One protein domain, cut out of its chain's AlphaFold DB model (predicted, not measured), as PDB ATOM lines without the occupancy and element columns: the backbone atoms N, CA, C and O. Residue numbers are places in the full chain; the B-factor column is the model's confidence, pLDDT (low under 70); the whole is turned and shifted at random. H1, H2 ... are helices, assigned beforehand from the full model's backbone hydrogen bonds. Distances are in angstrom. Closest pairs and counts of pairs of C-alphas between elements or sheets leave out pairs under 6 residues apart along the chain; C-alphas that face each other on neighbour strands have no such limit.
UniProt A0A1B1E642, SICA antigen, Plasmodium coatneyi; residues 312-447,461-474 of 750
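Overview. This is residues 312 to 447 and 461 to 474 of the 750 residues of the protein "SICA antigen" of Plasmodium coatneyi (UniProt A0A1B1E642). What shape? H3 runs through the middle between H1, H4, H6 and H2, H5. What builds it? It is all helix, 150 printed residues with six named helices, compact, radius of gyration of the C-alphas 14.9 A, spanning 45 by 34 by 32 A.

Arrangement. Which helices meet? H1, residues 312 to 320, touches H6, 461 to 472. H3, 353 to 369, forms hairpins with H2, 331 to 337, and H4, 390 to 407, and touches H5, 413 to 429, closest at C-alphas 363 and 419, 6.3 A. And the backbones? Every O i to N i+4 pair is within hydrogen-bond range in H1, H3, H4 and H5, 6 of 8 in H6, 0 of 3 in H2, which has 3 of 4 O i to N i+3.

Along the chain. Where does H1 begin? C-alpha 312 is at (251.267, 369.976, 209.782). Where does H6 end? C-alpha 472 is at (233.697, 374.339, 211.950).

Size, cuts and confidence. What is cut? Residues 448 to 460 are, a 15.6 A gap. Where is confidence low? Residues 371 to 387, among others, are.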
ATOM      1  N   ASP A 312     251.745 371.222 209.172       81.75
ATOM      2  CA  ASP A 312     251.267 369.976 209.782       81.75
ATOM      3  C   ASP A 312     250.138 370.236 210.797       81.75
ATOM      4  O   ASP A 312     249.061 369.651 210.687       81.75
ATOM      5  N   GLU A 313     250.334 371.165 211.745       86.50
ATOM      6  CA  GLU A 313     249.292 371.595 212.696       86.50
ATOM      7  C   GLU A 313     248.053 372.132 211.960       86.50
ATOM      8  O   GLU A 313     246.921 371.850 212.358       86.50
ATOM      9  N   LYS A 314     248.255 372.857 210.851       87.31
ATOM     10  CA  LYS A 314     247.167 373.362 210.005       87.31
ATOM     11  C   LYS A 314     246.421 372.233 209.288       87.31
ATOM     12  O   LYS A 314     245.194 372.207 209.318       87.31
ATOM     13  N   ALA A 315     247.139 371.281 208.690       85.94
ATOM     14  CA  ALA A 315     246.557 370.122 208.012       85.94
ATOM     15  C   ALA A 315     245.780 369.212 208.980       85.94
ATOM     16  O   ALA A 315     244.733 368.673 208.618       85.94
ATOM     17  N   PHE A 316     246.243 369.092 210.228       87.44
ATOM     18  CA  PHE A 316     245.514 368.423 211.303       87.44
ATOM     19  C   PHE A 316     244.187 369.142 211.617       87.44
ATOM     20  O   PHE A 316     243.140 368.495 211.611       87.44
ATOM     21  N   ILE A 317     244.196 370.470 211.801       89.62
ATOM     22  CA  ILE A 317     242.979 371.282 212.041       89.62
ATOM     23  C   ILE A 317     241.986 371.203 210.871       89.62
ATOM     24  O   ILE A 317     240.778 371.065 211.087       89.62
ATOM     25  N   GLU A 318     242.482 371.264 209.634       88.62
ATOM     26  CA  GLU A 318     241.658 371.108 208.432       88.62
ATOM     27  C   GLU A 318     241.016 369.709 208.391       88.62
ATOM     28  O   GLU A 318     239.799 369.613 208.211       88.62
ATOM     29  N   LYS A 319     241.774 368.637 208.682       87.44
ATOM     30  CA  LYS A 319     241.253 367.260 208.751       87.44
ATOM     31  C   LYS A 319     240.223 367.056 209.866       87.44
ATOM     32  O   LYS A 319     239.242 366.357 209.625       87.44
ATOM     33  N   LEU A 320     240.379 367.681 211.041       89.56
ATOM     34  CA  LEU A 320     239.363 367.619 212.109       89.56
ATOM     35  C   LEU A 320     237.985 368.112 211.631       89.56
ATOM     36  O   LEU A 320     236.958 367.648 212.125       89.56
ATOM     37  N   SER A 321     237.965 369.023 210.654       88.31
ATOM     38  CA  SER A 321     236.750 369.663 210.138       88.31
ATOM     39  C   SER A 321     236.291 369.136 208.770       88.31
ATOM     40  O   SER A 321     235.351 369.682 208.195       88.31
ATOM     41  N   GLU A 322     236.914 368.079 208.232       87.69
ATOM     42  CA  GLU A 322     236.398 367.380 207.048       87.69
ATOM     43  C   GLU A 322     235.057 366.707 207.406       87.69
ATOM     44  O   GLU A 322     235.018 365.818 208.257       87.69
ATOM     45  N   GLU A 323     233.953 367.117 206.774       84.69
ATOM     46  CA  GLU A 323     232.610 366.556 207.030       84.69
ATOM     47  C   GLU A 323     232.455 365.123 206.498       84.69
ATOM     48  O   GLU A 323     231.723 364.317 207.066       84.69
ATOM     49  N   LYS A 324     233.189 364.775 205.435       83.75
ATOM     50  CA  LYS A 324     233.297 363.389 204.975       83.75
ATOM     51  C   LYS A 324     234.322 362.632 205.813       83.75
ATOM     52  O   LYS A 324     235.422 363.122 206.070       83.75
ATOM     53  N   VAL A 325     233.957 361.418 206.195       82.50
ATOM     54  CA  VAL A 325     234.823 360.444 206.857       82.50
ATOM     55  C   VAL A 325     234.810 359.213 205.969       82.50
ATOM     56  O   VAL A 325     233.761 358.600 205.793       82.50
ATOM     57  N   GLU A 326     235.953 358.886 205.375       76.31
ATOM     58  CA  GLU A 326     236.105 357.623 204.656       76.31
ATOM     59  C   GLU A 326     236.109 356.491 205.689       76.31
ATOM     60  O   GLU A 326     236.738 356.633 206.739       76.31
ATOM     61  N   ASP A 327     235.482 355.344 205.414       66.75
ATOM     62  CA  ASP A 327     235.439 354.255 206.404       66.75
ATOM     63  C   ASP A 327     236.843 353.746 206.778       66.75
ATOM     64  O   ASP A 327     237.036 353.216 207.865       66.75
ATOM     65  N   SER A 328     237.870 353.982 205.955       62.25
ATOM     66  CA  SER A 328     239.264 353.687 206.319       62.25
ATOM     67  C   SER A 328     239.972 354.724 207.206       62.25
ATOM     68  O   SER A 328     241.126 354.504 207.560       62.25
ATOM     69  N   ASP A 329     239.318 355.830 207.568       63.06
ATOM     70  CA  ASP A 329     239.796 356.756 208.609       63.06
ATOM     71  C   ASP A 329     239.415 356.277 210.028       63.06
ATOM     72  O   ASP A 329     239.945 356.787 211.015       63.06
ATOM     73  N   ILE A 330     238.471 355.329 210.127       71.50
ATOM     74  CA  ILE A 330     237.860 354.831 211.378       71.50
ATOM     75  C   ILE A 330     237.852 353.292 211.493       71.50
ATOM     76  O   ILE A 330     237.767 352.761 212.599       71.50
ATOM     77  N   SER A 331     237.941 352.602 210.351       63.72
ATOM     78  CA  SER A 331     238.087 351.160 210.100       63.72
ATOM     79  C   SER A 331     237.609 350.234 211.222       63.72
ATOM     80  O   SER A 331     236.424 349.915 211.285       63.72
ATOM     81  N   THR A 332     238.510 349.816 212.116       65.88
ATOM     82  CA  THR A 332     238.264 348.864 213.216       65.88
ATOM     83  C   THR A 332     237.094 349.256 214.124       65.88
ATOM     84  O   THR A 332     236.484 348.387 214.740       65.88
ATOM     85  N   PHE A 333     236.764 350.547 214.199       75.25
ATOM     86  CA  PHE A 333     235.723 351.087 215.070       75.25
ATOM     87  C   PHE A 333     234.502 351.623 214.310       75.25
ATOM     88  O   PHE A 333     233.608 352.165 214.954       75.25
ATOM     89  N   ALA A 334     234.429 351.492 212.978       79.62
ATOM     90  CA  ALA A 334     233.367 352.098 212.159       79.62
ATOM     91  C   ALA A 334     231.940 351.716 212.610       79.62
ATOM     92  O   ALA A 334     231.054 352.570 212.653       79.62
ATOM     93  N   SER A 335     231.751 350.464 213.041       80.75
ATOM     94  CA  SER A 335     230.507 349.930 213.620       80.75
ATOM     95  C   SER A 335     230.008 350.684 214.859       80.75
ATOM     96  O   SER A 335     228.806 350.709 215.102       80.75
ATOM     97  N   THR A 336     230.890 351.367 215.598       83.38
ATOM     98  CA  THR A 336     230.533 352.211 216.758       83.38
ATOM     99  C   THR A 336     229.547 353.325 216.383       83.38
ATOM    100  O   THR A 336     228.833 353.828 217.242       83.38
ATOM    101  N   CYS A 337     229.500 353.717 215.106       87.44
ATOM    102  CA  CYS A 337     228.612 354.759 214.593       87.44
ATOM    103  C   CYS A 337     227.459 354.221 213.726       87.44
ATOM    104  O   CYS A 337     226.830 354.998 213.006       87.44
ATOM    105  N   GLU A 338     227.180 352.917 213.795       84.50
ATOM    106  CA  GLU A 338     226.027 352.257 213.166       84.50
ATOM    107  C   GLU A 338     224.972 351.873 214.217       84.50
ATOM    108  O   GLU A 338     225.279 351.760 215.401       84.50
ATOM    109  N   GLU A 339     223.720 351.657 213.808       71.31
ATOM    110  CA  GLU A 339     222.650 351.201 214.715       71.31
ATOM    111  C   GLU A 339     222.867 349.751 215.183       71.31
ATOM    112  O   GLU A 339     223.136 348.854 214.377       71.31
ATOM    113  N   GLU A 340     222.700 349.503 216.487       63.78
ATOM    114  CA  GLU A 340     222.856 348.166 217.068       63.78
ATOM    115  C   GLU A 340     221.811 347.163 216.532       63.78
ATOM    116  O   GLU A 340     220.618 347.460 216.439       63.78
ATOM    117  N   ARG A 341     222.249 345.930 216.229       52.09
ATOM    118  CA  ARG A 341     221.350 344.799 215.912       52.09
ATOM    119  C   ARG A 341     221.369 343.671 216.940       52.09
ATOM    120  O   ARG A 341     220.310 343.109 217.202       52.09
ATOM    121  N   THR A 342     222.528 343.331 217.514       44.47
ATOM    122  CA  THR A 342     222.668 342.230 218.490       44.47
ATOM    123  C   THR A 342     223.889 342.381 219.415       44.47
ATOM    124  O   THR A 342     224.926 341.766 219.173       44.47
ATOM    125  N   GLY A 343     223.766 343.121 220.518       49.66
ATOM    126  CA  GLY A 343     224.541 342.895 221.747       49.66
ATOM    127  C   GLY A 343     226.028 343.274 221.748       49.66
ATOM    128  O   GLY A 343     226.716 342.954 222.717       49.66
ATOM    129  N   MET A 344     226.539 343.939 220.708       48.00
ATOM    130  CA  MET A 344     227.886 344.520 220.674       48.00
ATOM    131  C   MET A 344     227.864 345.891 219.988       48.00
ATOM    132  O   MET A 344     227.278 346.037 218.918       48.00
ATOM    133  N   SER A 345     228.535 346.858 220.628       55.91
ATOM    134  CA  SER A 345     228.949 348.187 220.140       55.91
ATOM    135  C   SER A 345     228.192 348.763 218.926       55.91
ATOM    136  O   SER A 345     228.599 348.558 217.781       55.91
ATOM    137  N   GLY A 346     227.169 349.573 219.198       60.94
ATOM    138  CA  GLY A 346     226.494 350.426 218.217       60.94
ATOM    139  C   GLY A 346     225.790 351.608 218.889       60.94
ATOM    140  O   GLY A 346     225.813 351.741 220.119       60.94
ATOM    141  N   LEU A 347     225.201 352.488 218.082       74.25
ATOM    142  CA  LEU A 347     224.350 353.592 218.523       74.25
ATOM    143  C   LEU A 347     222.971 353.083 218.964       74.25
ATOM    144  O   LEU A 347     222.452 352.104 218.420       74.25
ATOM    145  N   GLU A 348     222.367 353.792 219.922       68.06
ATOM    146  CA  GLU A 348     221.005 353.519 220.395       68.06
ATOM    147  C   GLU A 348     219.985 353.633 219.241       68.06
ATOM    148  O   GLU A 348     220.094 354.491 218.356       68.06
ATOM    149  N   ALA A 349     218.986 352.745 219.242       65.31
ATOM    150  CA  ALA A 349     218.014 352.629 218.158       65.31
ATOM    151  C   ALA A 349     217.193 353.922 217.983       65.31
ATOM    152  O   ALA A 349     216.473 354.341 218.891       65.31
ATOM    153  N   GLY A 350     217.273 354.526 216.794       67.25
ATOM    154  CA  GLY A 350     216.663 355.826 216.484       67.25
ATOM    155  C   GLY A 350     217.654 356.956 216.175       67.25
ATOM    156  O   GLY A 350     217.215 358.063 215.862       67.25
ATOM    157  N   ALA A 351     218.967 356.697 216.217       77.94
ATOM    158  CA  ALA A 351     219.990 357.635 215.754       77.94
ATOM    159  C   ALA A 351     219.766 358.067 214.289       77.94
ATOM    160  O   ALA A 351     219.647 357.238 213.385       77.94
ATOM    161  N   THR A 352     219.741 359.375 214.031       83.88
ATOM    162  CA  THR A 352     219.566 359.924 212.681       83.88
ATOM    163  C   THR A 352     220.863 359.861 211.868       83.88
ATOM    164  O   THR A 352     221.964 359.831 212.415       83.88
ATOM    165  N   GLU A 353     220.765 359.956 210.539       83.25
ATOM    166  CA  GLU A 353     221.937 360.046 209.647       83.25
ATOM    167  C   GLU A 353     222.880 361.216 209.986       83.25
ATOM    168  O   GLU A 353     224.086 361.140 209.740       83.25
ATOM    169  N   LYS A 354     222.365 362.290 210.604       86.12
ATOM    170  CA  LYS A 354     223.197 363.383 211.129       86.12
ATOM    171  C   LYS A 354     223.973 362.965 212.373       86.12
ATOM    172  O   LYS A 354     225.153 363.292 212.462       86.12
ATOM    173  N   ASP A 355     223.352 362.211 213.277       85.38
ATOM    174  CA  ASP A 355     224.014 361.699 214.480       85.38
ATOM    175  C   ASP A 355     225.098 360.673 214.114       85.38
ATOM    176  O   ASP A 355     226.198 360.731 214.659       85.38
ATOM    177  N   LYS A 356     224.841 359.800 213.127       87.56
ATOM    178  CA  LYS A 356     225.832 358.861 212.558       87.56
ATOM    179  C   LYS A 356     227.006 359.595 211.906       87.56
ATOM    180  O   LYS A 356     228.165 359.248 212.137       87.56
ATOM    181  N   SER A 357     226.716 360.641 211.127       88.56
ATOM    182  CA  SER A 357     227.733 361.497 210.495       88.56
ATOM    183  C   SER A 357     228.588 362.223 211.539       88.56
ATOM    184  O   SER A 357     229.816 362.222 211.452       88.56
ATOM    185  N   PHE A 358     227.954 362.794 212.568       90.62
ATOM    186  CA  PHE A 358     228.649 363.440 213.678       90.62
ATOM    187  C   PHE A 358     229.480 362.446 214.499       90.62
ATOM    188  O   PHE A 358     230.635 362.735 214.811       90.62
ATOM    189  N   CYS A 359     228.942 361.255 214.777       90.75
ATOM    190  CA  CYS A 359     229.670 360.160 215.412       90.75
ATOM    191  C   CYS A 359     230.921 359.797 214.610       90.75
ATOM    192  O   CYS A 359     232.008 359.788 215.178       90.75
ATOM    193  N   ARG A 360     230.819 359.584 213.286       89.75
ATOM    194  CA  ARG A 360     231.984 359.281 212.433       89.75
ATOM    195  C   ARG A 360     233.056 360.375 212.502       89.75
ATOM    196  O   ARG A 360     234.242 360.057 212.597       89.75
ATOM    197  N   ILE A 361     232.659 361.653 212.480       90.81
ATOM    198  CA  ILE A 361     233.583 362.796 212.596       90.81
ATOM    199  C   ILE A 361     234.277 362.784 213.960       90.81
ATOM    200  O   ILE A 361     235.504 362.836 214.027       90.81
ATOM    201  N   MET A 362     233.510 362.661 215.044       90.75
ATOM    202  CA  MET A 362     234.039 362.599 216.406       90.75
ATOM    203  C   MET A 362     234.941 361.376 216.620       90.75
ATOM    204  O   MET A 362     235.976 361.503 217.267       90.75
ATOM    205  N   LEU A 363     234.606 360.227 216.028       87.88
ATOM    206  CA  LEU A 363     235.355 358.973 216.116       87.88
ATOM    207  C   LEU A 363     236.727 359.108 215.455       87.88
ATOM    208  O   LEU A 363     237.749 358.869 216.096       87.88
ATOM    209  N   ARG A 364     236.761 359.586 214.206       88.75
ATOM    210  CA  ARG A 364     238.004 359.926 213.500       88.75
ATOM    211  C   ARG A 364     238.848 360.908 214.312       88.75
ATOM    212  O   ARG A 364     240.039 360.687 214.514       88.75
ATOM    213  N   ASN A 365     238.233 361.994 214.774       89.94
ATOM    214  CA  ASN A 365     238.922 363.067 215.484       89.94
ATOM    215  C   ASN A 365     239.516 362.572 216.824       89.94
ATOM    216  O   ASN A 365     240.663 362.886 217.141       89.94
ATOM    217  N   PHE A 366     238.778 361.740 217.566       86.69
ATOM    218  CA  PHE A 366     239.215 361.081 218.801       86.69
ATOM    219  C   PHE A 366     240.410 360.147 218.572       86.69
ATOM    220  O   PHE A 366     241.412 360.224 219.294       86.69
ATOM    221  N   LEU A 367     240.323 359.296 217.542       80.50
ATOM    222  CA  LEU A 367     241.392 358.381 217.142       80.50
ATOM    223  C   LEU A 367     242.651 359.157 216.725       80.50
ATOM    224  O   LEU A 367     243.741 358.789 217.144       80.50
ATOM    225  N   MET A 368     242.512 360.266 215.984       80.81
ATOM    226  CA  MET A 368     243.627 361.131 215.560       80.81
ATOM    227  C   MET A 368     244.346 361.855 216.714       80.81
ATOM    228  O   MET A 368     245.528 362.184 216.583       80.81
ATOM    229  N   ALA A 369     243.655 362.131 217.825       80.00
ATOM    230  CA  ALA A 369     244.199 362.883 218.963       80.00
ATOM    231  C   ALA A 369     244.737 362.013 220.116       80.00
ATOM    232  O   ALA A 369     245.526 362.504 220.922       80.00
ATOM    233  N   SER A 370     244.334 360.740 220.186       73.38
ATOM    234  CA  SER A 370     244.783 359.748 221.176       73.38
ATOM    235  C   SER A 370     245.934 358.772 220.787       73.38
ATOM    236  O   SER A 370     246.143 357.818 221.548       73.38
ATOM    237  N   PRO A 371     246.691 358.889 219.665       66.50
ATOM    238  CA  PRO A 371     247.730 357.908 219.353       66.50
ATOM    239  C   PRO A 371     248.972 357.988 220.238       66.50
ATOM    240  O   PRO A 371     249.526 359.061 220.484       66.50
ATOM    241  N   LYS A 372     249.527 356.810 220.527       53.78
ATOM    242  CA  LYS A 372     250.977 356.620 220.515       53.78
ATOM    243  C   LYS A 372     251.327 355.281 219.870       53.78
ATOM    244  O   LYS A 372     250.658 354.284 220.118       53.78
ATOM    245  N   ASP A 373     252.338 355.286 219.008       49.53
ATOM    246  CA  ASP A 373     253.040 354.157 218.373       49.53
ATOM    247  C   ASP A 373     252.252 353.062 217.610       49.53
ATOM    248  O   ASP A 373     252.854 352.454 216.729       49.53
ATOM    249  N   ASN A 374     250.965 352.801 217.879       45.84
ATOM    250  CA  ASN A 374     250.160 351.746 217.235       45.84
ATOM    251  C   ASN A 374     248.839 352.241 216.604       45.84
ATOM    252  O   ASN A 374     248.382 351.640 215.638       45.84
ATOM    253  N   ILE A 375     248.213 353.319 217.099       46.38
ATOM    254  CA  ILE A 375     246.928 353.815 216.544       46.38
ATOM    255  C   ILE A 375     247.131 354.593 215.229       46.38
ATOM    256  O   ILE A 375     246.270 354.534 214.353       46.38
ATOM    257  N   ASP A 376     248.310 355.191 215.015       43.78
ATOM    258  CA  ASP A 376     248.715 355.775 213.720       43.78
ATOM    259  C   ASP A 376     248.789 354.704 212.586       43.78
ATOM    260  O   ASP A 376     248.940 355.054 211.420       43.78
ATOM    261  N   MET A 377     248.629 353.402 212.894       39.34
ATOM    262  CA  MET A 377     248.466 352.306 211.917       39.34
ATOM    263  C   MET A 377     247.010 352.108 211.439       39.34
ATOM    264  O   MET A 377     246.788 351.540 210.374       39.34
ATOM    265  N   ILE A 378     246.017 352.549 212.222       46.44
ATOM    266  CA  ILE A 378     244.575 352.351 211.955       46.44
ATOM    267  C   ILE A 378     244.020 353.472 211.056       46.44
ATOM    268  O   ILE A 378     243.081 353.257 210.288       46.44
ATOM    269  N   ILE A 379     244.624 354.662 211.132       46.09
ATOM    270  CA  ILE A 379     244.227 355.873 210.404       46.09
ATOM    271  C   ILE A 379     245.163 356.050 209.204       46.09
ATOM    272  O   ILE A 379     246.360 356.283 209.372       46.09
ATOM    273  N   LYS A 380     244.646 355.947 207.974       40.94
ATOM    274  CA  LYS A 380     245.494 355.933 206.770       40.94
ATOM    275  C   LYS A 380     246.360 357.194 206.589       40.94
ATOM    276  O   LYS A 380     245.871 358.264 206.234       40.94
ATOM    277  N   GLY A 381     247.678 356.993 206.627       47.72
ATOM    278  CA  GLY A 381     248.583 357.497 205.587       47.72
ATOM    279  C   GLY A 381     248.724 359.017 205.432       47.72
ATOM    280  O   GLY A 381     248.737 359.503 204.302       47.72
ATOM    281  N   LYS A 382     248.876 359.774 206.528       53.06
ATOM    282  CA  LYS A 382     249.239 361.205 206.472       53.06
ATOM    283  C   LYS A 382     250.365 361.552 207.460       53.06
ATOM    284  O   LYS A 382     250.114 361.765 208.641       53.06
ATOM    285  N   GLY A 383     251.595 361.684 206.957       51.25
ATOM    286  CA  GLY A 383     252.816 362.002 207.727       51.25
ATOM    287  C   GLY A 383     252.937 363.435 208.276       51.25
ATOM    288  O   GLY A 383     254.049 363.933 208.403       51.25
ATOM    289  N   TYR A 384     251.812 364.106 208.555       54.56
ATOM    290  CA  TYR A 384     251.759 365.177 209.564       54.56
ATOM    291  C   TYR A 384     251.462 364.604 210.964       54.56
ATOM    292  O   TYR A 384     251.717 365.247 211.983       54.56
ATOM    293  N   LEU A 385     250.942 363.369 211.024       59.59
ATOM    294  CA  LEU A 385     251.184 362.463 212.144       59.59
ATOM    295  C   LEU A 385     252.689 362.111 212.162       59.59
ATOM    296  O   LEU A 385     253.422 362.473 211.245       59.59
ATOM    297  N   GLU A 386     253.175 361.493 213.236       58.56
ATOM    298  CA  GLU A 386     254.569 361.627 213.714       58.56
ATOM    299  C   GLU A 386     254.952 363.084 214.073       58.56
ATOM    300  O   GLU A 386     255.189 363.354 215.248       58.56
ATOM    301  N   ASN A 387     254.936 364.035 213.126       66.94
ATOM    302  CA  ASN A 387     255.474 365.404 213.285       66.94
ATOM    303  C   ASN A 387     254.811 366.277 214.374       66.94
ATOM    304  O   ASN A 387     255.426 367.244 214.830       66.94
ATOM    305  N   ILE A 388     253.566 365.991 214.770       75.31
ATOM    306  CA  ILE A 388     252.862 366.704 215.851       75.31
ATOM    307  C   ILE A 388     252.882 365.851 217.125       75.31
ATOM    308  O   ILE A 388     252.345 364.737 217.137       75.31
ATOM    309  N   ASP A 389     253.413 366.413 218.213       75.88
ATOM    310  CA  ASP A 389     253.413 365.806 219.548       75.88
ATOM    311  C   ASP A 389     251.984 365.432 220.010       75.88
ATOM    312  O   ASP A 389     251.086 366.281 219.954       75.88
ATOM    313  N   PRO A 390     251.726 364.213 220.532       75.00
ATOM    314  CA  PRO A 390     250.382 363.799 220.954       75.00
ATOM    315  C   PRO A 390     249.676 364.744 221.952       75.00
ATOM    316  O   PRO A 390     248.488 365.014 221.756       75.00
ATOM    317  N   PRO A 391     250.353 365.349 222.957       78.06
ATOM    318  CA  PRO A 391     249.736 366.376 223.800       78.06
ATOM    319  C   PRO A 391     249.219 367.596 223.022       78.06
ATOM    320  O   PRO A 391     248.186 368.151 223.388       78.06
ATOM    321  N   VAL A 392     249.887 367.991 221.931       81.69
ATOM    322  CA  VAL A 392     249.456 369.097 221.059       81.69
ATOM    323  C   VAL A 392     248.253 368.677 220.210       81.69
ATOM    324  O   VAL A 392     247.290 369.438 220.122       81.69
ATOM    325  N   ARG A 393     248.231 367.442 219.676       84.31
ATOM    326  CA  ARG A 393     247.048 366.881 218.983       84.31
ATOM    327  C   ARG A 393     245.801 366.935 219.883       84.31
ATOM    328  O   ARG A 393     244.742 367.390 219.453       84.31
ATOM    329  N   CYS A 394     245.945 366.533 221.148       84.44
ATOM    330  CA  CYS A 394     244.870 366.555 222.144       84.44
ATOM    331  C   CYS A 394     244.459 367.981 222.568       84.44
ATOM    332  O   CYS A 394     243.266 368.260 222.694       84.44
ATOM    333  N   GLN A 395     245.405 368.921 222.716       85.25
ATOM    334  CA  GLN A 395     245.084 370.341 222.935       85.25
ATOM    335  C   GLN A 395     244.247 370.912 221.782       85.25
ATOM    336  O   GLN A 395     243.193 371.495 222.030       85.25
ATOM    337  N   ILE A 396     244.661 370.687 220.531       88.50
ATOM    338  CA  ILE A 396     243.939 371.162 219.343       88.50
ATOM    339  C   ILE A 396     242.528 370.552 219.261       88.50
ATOM    340  O   ILE A 396     241.576 371.273 218.963       88.50
ATOM    341  N   LEU A 397     242.352 369.262 219.582       90.12
ATOM    342  CA  LEU A 397     241.017 368.651 219.622       90.12
ATOM    343  C   LEU A 397     240.128 369.256 220.725       90.12
ATOM    344  O   LEU A 397     238.957 369.542 220.480       90.12
ATOM    345  N   ASN A 398     240.674 369.504 221.918       89.19
ATOM    346  CA  ASN A 398     239.930 370.128 223.015       89.19
ATOM    347  C   ASN A 398     239.492 371.571 222.677       89.19
ATOM    348  O   ASN A 398     238.393 371.980 223.053       89.19
ATOM    349  N   LEU A 399     240.301 372.316 221.912       89.81
ATOM    350  CA  LEU A 399     239.933 373.624 221.350       89.81
ATOM    351  C   LEU A 399     238.840 373.507 220.279       89.81
ATOM    352  O   LEU A 399     237.874 374.269 220.289       89.81
ATOM    353  N   TRP A 400     238.948 372.519 219.388       92.12
ATOM    354  CA  TRP A 400     237.938 372.246 218.364       92.12
ATOM    355  C   TRP A 400     236.572 371.926 218.983       92.12
ATOM    356  O   TRP A 400     235.569 372.513 218.581       92.12
ATOM    357  N   MET A 401     236.524 371.089 220.023       89.88
ATOM    358  CA  MET A 401     235.278 370.780 220.735       89.88
ATOM    359  C   MET A 401     234.684 372.004 221.451       89.88
ATOM    360  O   MET A 401     233.473 372.220 221.377       89.88
ATOM    361  N   ARG A 402     235.525 372.844 222.079       87.44
ATOM    362  CA  ARG A 402     235.106 374.112 222.709       87.44
ATOM    363  C   ARG A 402     234.401 375.024 221.698       87.44
ATOM    364  O   ARG A 402     233.286 375.472 221.950       87.44
ATOM    365  N   HIS A 403     235.005 375.250 220.532       89.38
ATOM    366  CA  HIS A 403     234.423 376.133 219.519       89.38
ATOM    367  C   HIS A 403     233.264 375.491 218.741       89.38
ATOM    368  O   HIS A 403     232.367 376.212 218.311       89.38
ATOM    369  N   TYR A 404     233.199 374.159 218.622       89.31
ATOM    370  CA  TYR A 404     232.025 373.485 218.048       89.31
ATOM    371  C   TYR A 404     230.787 373.737 218.926       89.31
ATOM    372  O   TYR A 404     229.736 374.124 218.417       89.31
ATOM    373  N   LYS A 405     230.955 373.637 220.253       88.75
ATOM    374  CA  LYS A 405     229.934 373.962 221.262       88.75
ATOM    375  C   LYS A 405     229.481 375.425 221.200       88.75
ATOM    376  O   LYS A 405     228.289 375.694 221.311       88.75
ATOM    377  N   GLU A 406     230.405 376.362 220.981       87.19
ATOM    378  CA  GLU A 406     230.089 377.788 220.794       87.19
ATOM    379  C   GLU A 406     229.318 378.064 219.490       87.19
ATOM    380  O   GLU A 406     228.301 378.758 219.505       87.19
ATOM    381  N   GLU A 407     229.793 377.546 218.353       86.62
ATOM    382  CA  GLU A 407     229.329 377.968 217.021       86.62
ATOM    383  C   GLU A 407     228.129 377.175 216.500       86.62
ATOM    384  O   GLU A 407     227.314 377.716 215.749       86.62
ATOM    385  N   LYS A 408     227.992 375.907 216.903       85.19
ATOM    386  CA  LYS A 408     226.838 375.056 216.572       85.19
ATOM    387  C   LYS A 408     225.797 375.005 217.700       85.19
ATOM    388  O   LYS A 408     224.744 374.409 217.515       85.19
ATOM    389  N   LYS A 409     226.078 375.639 218.848       85.25
ATOM    390  CA  LYS A 409     225.260 375.663 220.082       85.25
ATOM    391  C   LYS A 409     224.922 374.290 220.686       85.25
ATOM    392  O   LYS A 409     224.026 374.202 221.520       85.25
ATOM    393  N   CYS A 410     225.631 373.238 220.288       83.06
ATOM    394  CA  CYS A 410     225.334 371.850 220.633       83.06
ATOM    395  C   CYS A 410     226.587 371.148 221.188       83.06
ATOM    396  O   CYS A 410     227.711 371.428 220.771       83.06
ATOM    397  N   ASP A 411     226.415 370.291 222.195       84.25
ATOM    398  CA  ASP A 411     227.505 369.861 223.076       84.25
ATOM    399  C   ASP A 411     228.178 368.538 222.637       84.25
ATOM    400  O   ASP A 411     227.583 367.468 222.804       84.25
ATOM    401  N   PRO A 412     229.429 368.555 222.127       87.62
ATOM    402  CA  PRO A 412     230.121 367.345 221.666       87.62
ATOM    403  C   PRO A 412     230.482 366.370 222.801       87.62
ATOM    404  O   PRO A 412     230.812 365.217 222.528       87.62
ATOM    405  N   GLU A 413     230.430 366.810 224.064       84.62
ATOM    406  CA  GLU A 413     230.914 366.073 225.240       84.62
ATOM    407  C   GLU A 413     230.268 364.688 225.410       84.62
ATOM    408  O   GLU A 413     230.963 363.709 225.679       84.62
ATOM    409  N   LYS A 414     228.954 364.569 225.176       84.06
ATOM    410  CA  LYS A 414     228.240 363.283 225.297       84.06
ATOM    411  C   LYS A 414     228.687 362.275 224.237       84.06
ATOM    412  O   LYS A 414     228.948 361.119 224.563       84.06
ATOM    413  N   MET A 415     228.833 362.727 222.990       87.81
ATOM    414  CA  MET A 415     229.335 361.905 221.886       87.81
ATOM    415  C   MET A 415     230.800 361.502 222.118       87.81
ATOM    416  O   MET A 415     231.166 360.353 221.871       87.81
ATOM    417  N   TYR A 416     231.625 362.411 222.651       87.31
ATOM    418  CA  TYR A 416     233.006 362.116 223.040       87.31
ATOM    419  C   TYR A 416     233.068 361.008 224.098       87.31
ATOM    420  O   TYR A 416     233.781 360.025 223.909       87.31
ATOM    421  N   GLU A 417     232.298 361.121 225.186       84.75
ATOM    422  CA  GLU A 417     232.265 360.114 226.254       84.75
ATOM    423  C   GLU A 417     231.662 358.775 225.798       84.75
ATOM    424  O   GLU A 417     232.143 357.722 226.220       84.75
ATOM    425  N   TYR A 418     230.673 358.786 224.895       85.50
ATOM    426  CA  TYR A 418     230.155 357.574 224.251       85.50
ATOM    427  C   TYR A 418     231.246 356.859 223.433       85.50
ATOM    428  O   TYR A 418     231.550 355.695 223.703       85.50
ATOM    429  N   ILE A 419     231.898 357.559 222.497       86.88
ATOM    430  CA  ILE A 419     232.972 357.013 221.647       86.88
ATOM    431  C   ILE A 419     234.134 356.496 222.497       86.88
ATOM    432  O   ILE A 419     234.585 355.365 222.317       86.88
ATOM    433  N   LYS A 420     234.573 357.300 223.468       84.75
ATOM    434  CA  LYS A 420     235.596 356.958 224.459       84.75
ATOM    435  C   LYS A 420     235.254 355.656 225.179       84.75
ATOM    436  O   LYS A 420     236.099 354.770 225.220       84.75
ATOM    437  N   LYS A 421     234.029 355.509 225.700       82.50
ATOM    438  CA  LYS A 421     233.568 354.303 226.407       82.50
ATOM    439  C   LYS A 421     233.511 353.075 225.491       82.50
ATOM    440  O   LYS A 421     233.919 351.997 225.918       82.50
ATOM    441  N   SER A 422     233.025 353.225 224.259       78.25
ATOM    442  CA  SER A 422     232.972 352.131 223.279       78.25
ATOM    443  C   SER A 422     234.378 351.653 222.903       78.25
ATOM    444  O   SER A 422     234.659 350.460 222.988       78.25
ATOM    445  N   ILE A 423     235.297 352.579 222.605       77.56
ATOM    446  CA  ILE A 423     236.709 352.259 222.342       77.56
ATOM    447  C   ILE A 423     237.372 351.657 223.584       77.56
ATOM    448  O   ILE A 423     238.063 350.654 223.457       77.56
ATOM    449  N   ASP A 424     237.148 352.207 224.783       74.12
ATOM    450  CA  ASP A 424     237.697 351.678 226.040       74.12
ATOM    451  C   ASP A 424     237.265 350.225 226.300       74.12
ATOM    452  O   ASP A 424     238.057 349.444 226.826       74.12
ATOM    453  N   ALA A 425     236.036 349.846 225.929       70.50
ATOM    454  CA  ALA A 425     235.556 348.470 226.041       70.50
ATOM    455  C   ALA A 425     236.319 347.541 225.081       70.50
ATOM    456  O   ALA A 425     236.959 346.586 225.529       70.50
ATOM    457  N   THR A 426     236.354 347.872 223.785       65.19
ATOM    458  CA  THR A 426     237.087 347.101 222.765       65.19
ATOM    459  C   THR A 426     238.597 347.032 223.061       65.19
ATOM    460  O   THR A 426     239.226 345.991 222.890       65.19
ATOM    461  N   VAL A 427     239.196 348.112 223.571       64.06
ATOM    462  CA  VAL A 427     240.605 348.184 224.012       64.06
ATOM    463  C   VAL A 427     240.851 347.388 225.299       64.06
ATOM    464  O   VAL A 427     241.912 346.784 225.451       64.06
ATOM    465  N   GLY A 428     239.886 347.361 226.220       55.38
ATOM    466  CA  GLY A 428     239.963 346.605 227.471       55.38
ATOM    467  C   GLY A 428     239.951 345.089 227.255       55.38
ATOM    468  O   GLY A 428     240.691 344.361 227.922       55.38
ATOM    469  N   GLU A 429     239.168 344.621 226.283       50.38
ATOM    470  CA  GLU A 429     239.189 343.234 225.805       50.38
ATOM    471  C   GLU A 429     240.504 342.925 225.061       50.38
ATOM    472  O   GLU A 429     241.139 341.888 225.286       50.38
ATOM    473  N   VAL A 430     240.987 343.865 224.239       45.50
ATOM    474  CA  VAL A 430     242.176 343.719 223.385       45.50
ATOM    475  C   VAL A 430     243.437 344.291 224.062       45.50
ATOM    476  O   VAL A 430     244.006 345.315 223.674       45.50
ATOM    477  N   LYS A 431     243.918 343.568 225.084       44.84
ATOM    478  CA  LYS A 431     244.986 343.975 226.031       44.84
ATOM    479  C   LYS A 431     246.270 344.606 225.460       44.84
ATOM    480  O   LYS A 431     246.949 345.299 226.216       44.84
ATOM    481  N   TRP A 432     246.640 344.391 224.195       45.06
ATOM    482  CA  TRP A 432     247.851 344.994 223.611       45.06
ATOM    483  C   TRP A 432     247.701 346.497 223.309       45.06
ATOM    484  O   TRP A 432     248.691 347.230 223.358       45.06
ATOM    485  N   MET A 433     246.481 346.999 223.085       42.75
ATOM    486  CA  MET A 433     246.247 348.444 222.923       42.75
ATOM    487  C   MET A 433     246.454 349.215 224.238       42.75
ATOM    488  O   MET A 433     246.931 350.350 224.231       42.75
ATOM    489  N   ASN A 434     246.221 348.562 225.380       44.28
ATOM    490  CA  ASN A 434     246.286 349.153 226.722       44.28
ATOM    491  C   ASN A 434     247.690 349.672 227.132       44.28
ATOM    492  O   ASN A 434     247.814 350.418 228.098       44.28
ATOM    493  N   GLY A 435     248.752 349.286 226.411       44.78
ATOM    494  CA  GLY A 435     250.122 349.793 226.605       44.78
ATOM    495  C   GLY A 435     250.575 350.868 225.605       44.78
ATOM    496  O   GLY A 435     251.663 351.412 225.764       44.78
ATOM    497  N   SER A 436     249.774 351.165 224.573       48.59
ATOM    498  CA  SER A 436     250.108 352.119 223.493       48.59
ATOM    499  C   SER A 436     249.123 353.294 223.379       48.59
ATOM    500  O   SER A 436     249.419 354.316 222.769       48.59
ATOM    501  N   TYR A 437     247.966 353.198 224.023       53.78
ATOM    502  CA  TYR A 437     246.921 354.217 224.015       53.78
ATOM    503  C   TYR A 437     247.225 355.377 224.983       53.78
ATOM    504  O   TYR A 437     246.790 355.374 226.136       53.78
ATOM    505  N   GLN A 438     247.941 356.411 224.516       59.94
ATOM    506  CA  GLN A 438     248.015 357.698 225.226       59.94
ATOM    507  C   GLN A 438     246.728 358.505 224.981       59.94
ATOM    508  O   GLN A 438     246.690 359.471 224.221       59.94
ATOM    509  N   LYS A 439     245.664 358.061 225.649       67.75
ATOM    510  CA  LYS A 439     244.307 358.605 225.602       67.75
ATOM    511  C   LYS A 439     244.253 360.129 225.760       67.75
ATOM    512  O   LYS A 439     244.778 360.671 226.734       67.75
ATOM    513  N   CYS A 440     243.544 360.807 224.859       74.69
ATOM    514  CA  CYS A 440     243.199 362.212 225.049       74.69
ATOM    515  C   CYS A 440     242.091 362.351 226.108       74.69
ATOM    516  O   CYS A 440     241.041 361.705 226.039       74.69
ATOM    517  N   GLU A 441     242.311 363.211 227.103       76.44
ATOM    518  CA  GLU A 441     241.292 363.590 228.082       76.44
ATOM    519  C   GLU A 441     240.672 364.933 227.685       76.44
ATOM    520  O   GLU A 441     241.363 365.956 227.632       76.44
ATOM    521  N   TYR A 442     239.357 364.942 227.462       72.75
ATOM    522  CA  TYR A 442     238.595 366.182 227.378       72.75
ATOM    523  C   TYR A 442     238.523 366.833 228.762       72.75
ATOM    524  O   TYR A 442     238.282 366.153 229.763       72.75
ATOM    525  N   LYS A 443     238.775 368.145 228.834       67.19
ATOM    526  CA  LYS A 443     238.783 368.916 230.086       67.19
ATOM    527  C   LYS A 443     238.064 370.243 229.887       67.19
ATOM    528  O   LYS A 443     238.512 371.085 229.112       67.19
ATOM    529  N   VAL A 444     236.957 370.414 230.605       51.22
ATOM    530  CA  VAL A 444     236.119 371.618 230.580       51.22
ATOM    531  C   VAL A 444     236.417 372.460 231.818       51.22
ATOM    532  O   VAL A 444     236.054 372.080 232.928       51.22
ATOM    533  N   GLY A 445     237.067 373.608 231.636       47.75
ATOM    534  CA  GLY A 445     237.312 374.572 232.710       47.75
ATOM    535  C   GLY A 445     238.575 375.410 232.511       47.75
ATOM    536  O   GLY A 445     239.370 375.156 231.608       47.75
ATOM    537  N   ASN A 446     238.769 376.391 233.397       40.88
ATOM    538  CA  ASN A 446     239.974 377.231 233.439       40.88
ATOM    539  C   ASN A 446     241.205 376.503 234.016       40.88
ATOM    540  O   ASN A 446     242.302 377.054 233.996       40.88
ATOM    541  N   ASP A 447     241.055 375.255 234.469       38.31
ATOM    542  CA  ASP A 447     242.152 374.392 234.929       38.31
ATOM    543  C   ASP A 447     242.974 373.802 233.759       38.31
ATOM    544  O   ASP A 447     243.581 372.736 233.858       38.31
ATOM    545  N   GLU A 461     247.591 379.173 220.372       77.62
ATOM    546  CA  GLU A 461     246.142 379.018 220.598       77.62
ATOM    547  C   GLU A 461     245.326 379.980 219.712       77.62
ATOM    548  O   GLU A 461     244.565 379.505 218.878       77.62
ATOM    549  N   GLU A 462     245.606 381.290 219.734       78.25
ATOM    550  CA  GLU A 462     244.955 382.306 218.872       78.25
ATOM    551  C   GLU A 462     245.052 382.001 217.355       78.25
ATOM    552  O   GLU A 462     244.136 382.295 216.584       78.25
ATOM    553  N   GLN A 463     246.151 381.383 216.905       79.69
ATOM    554  CA  GLN A 463     246.326 380.994 215.500       79.69
ATOM    555  C   GLN A 463     245.488 379.752 215.174       79.69
ATOM    556  O   GLN A 463     244.842 379.708 214.124       79.69
ATOM    557  N   TRP A 464     245.483 378.755 216.066       89.50
ATOM    558  CA  TRP A 464     244.665 377.551 215.934       89.50
ATOM    559  C   TRP A 464     243.170 377.887 215.980       89.50
ATOM    560  O   TRP A 464     242.453 377.426 215.095       89.50
ATOM    561  N   GLU A 465     242.710 378.730 216.918       87.88
ATOM    562  CA  GLU A 465     241.302 379.148 217.040       87.88
ATOM    563  C   GLU A 465     240.747 379.614 215.690       87.88
ATOM    564  O   GLU A 465     239.732 379.102 215.223       87.88
ATOM    565  N   LYS A 466     241.442 380.535 215.008       88.31
ATOM    566  CA  LYS A 466     240.991 381.066 213.714       88.31
ATOM    567  C   LYS A 466     240.773 379.963 212.672       88.31
ATOM    568  O   LYS A 466     239.746 379.959 211.997       88.31
ATOM    569  N   HIS A 467     241.720 379.034 212.538       88.44
ATOM    570  CA  HIS A 467     241.616 377.937 211.570       88.44
ATOM    571  C   HIS A 467     240.578 376.881 211.984       88.44
ATOM    572  O   HIS A 467     239.896 376.331 211.121       88.44
ATOM    573  N   ILE A 468     240.406 376.649 213.288       92.31
ATOM    574  CA  ILE A 468     239.369 375.787 213.860       92.31
ATOM    575  C   ILE A 468     237.974 376.338 213.529       92.31
ATOM    576  O   ILE A 468     237.164 375.615 212.953       92.31
ATOM    577  N   ARG A 469     237.717 377.625 213.793       90.81
ATOM    578  CA  ARG A 469     236.445 378.301 213.471       90.81
ATOM    579  C   ARG A 469     236.171 378.320 211.962       90.81
ATOM    580  O   ARG A 469     235.090 377.947 211.509       90.81
ATOM    581  N   GLU A 470     237.182 378.638 211.144       89.81
ATOM    582  CA  GLU A 470     237.093 378.531 209.676       89.81
ATOM    583  C   GLU A 470     236.830 377.095 209.180       89.81
ATOM    584  O   GLU A 470     236.356 376.917 208.054       89.81
ATOM    585  N   GLY A 471     237.161 376.069 209.964       88.31
ATOM    586  CA  GLY A 471     236.818 374.671 209.708       88.31
ATOM    587  C   GLY A 471     235.375 374.351 210.102       88.31
ATOM    588  O   GLY A 471     234.582 373.936 209.260       88.31
ATOM    589  N   ILE A 472     235.016 374.612 211.360       89.31
ATOM    590  CA  ILE A 472     233.697 374.339 211.950       89.31
ATOM    591  C   ILE A 472     232.575 375.026 211.163       89.31
ATOM    592  O   ILE A 472     231.543 374.405 210.888       89.31
ATOM    593  N   ALA A 473     232.790 376.261 210.701       88.12
ATOM    594  CA  ALA A 473     231.845 376.992 209.858       88.12
ATOM    595  C   ALA A 473     231.453 376.253 208.558       88.12
ATOM    596  O   ALA A 473     230.353 376.469 208.053       88.12
ATOM    597  N   LYS A 474     232.308 375.361 208.031       87.38
ATOM    598  CA  LYS A 474     232.062 374.602 206.788       87.38
ATOM    599  C   LYS A 474     231.206 373.344 206.989       87.38
ATOM    600  O   LYS A 474     230.670 372.843 206.010       87.38
TER     601      LYS A 474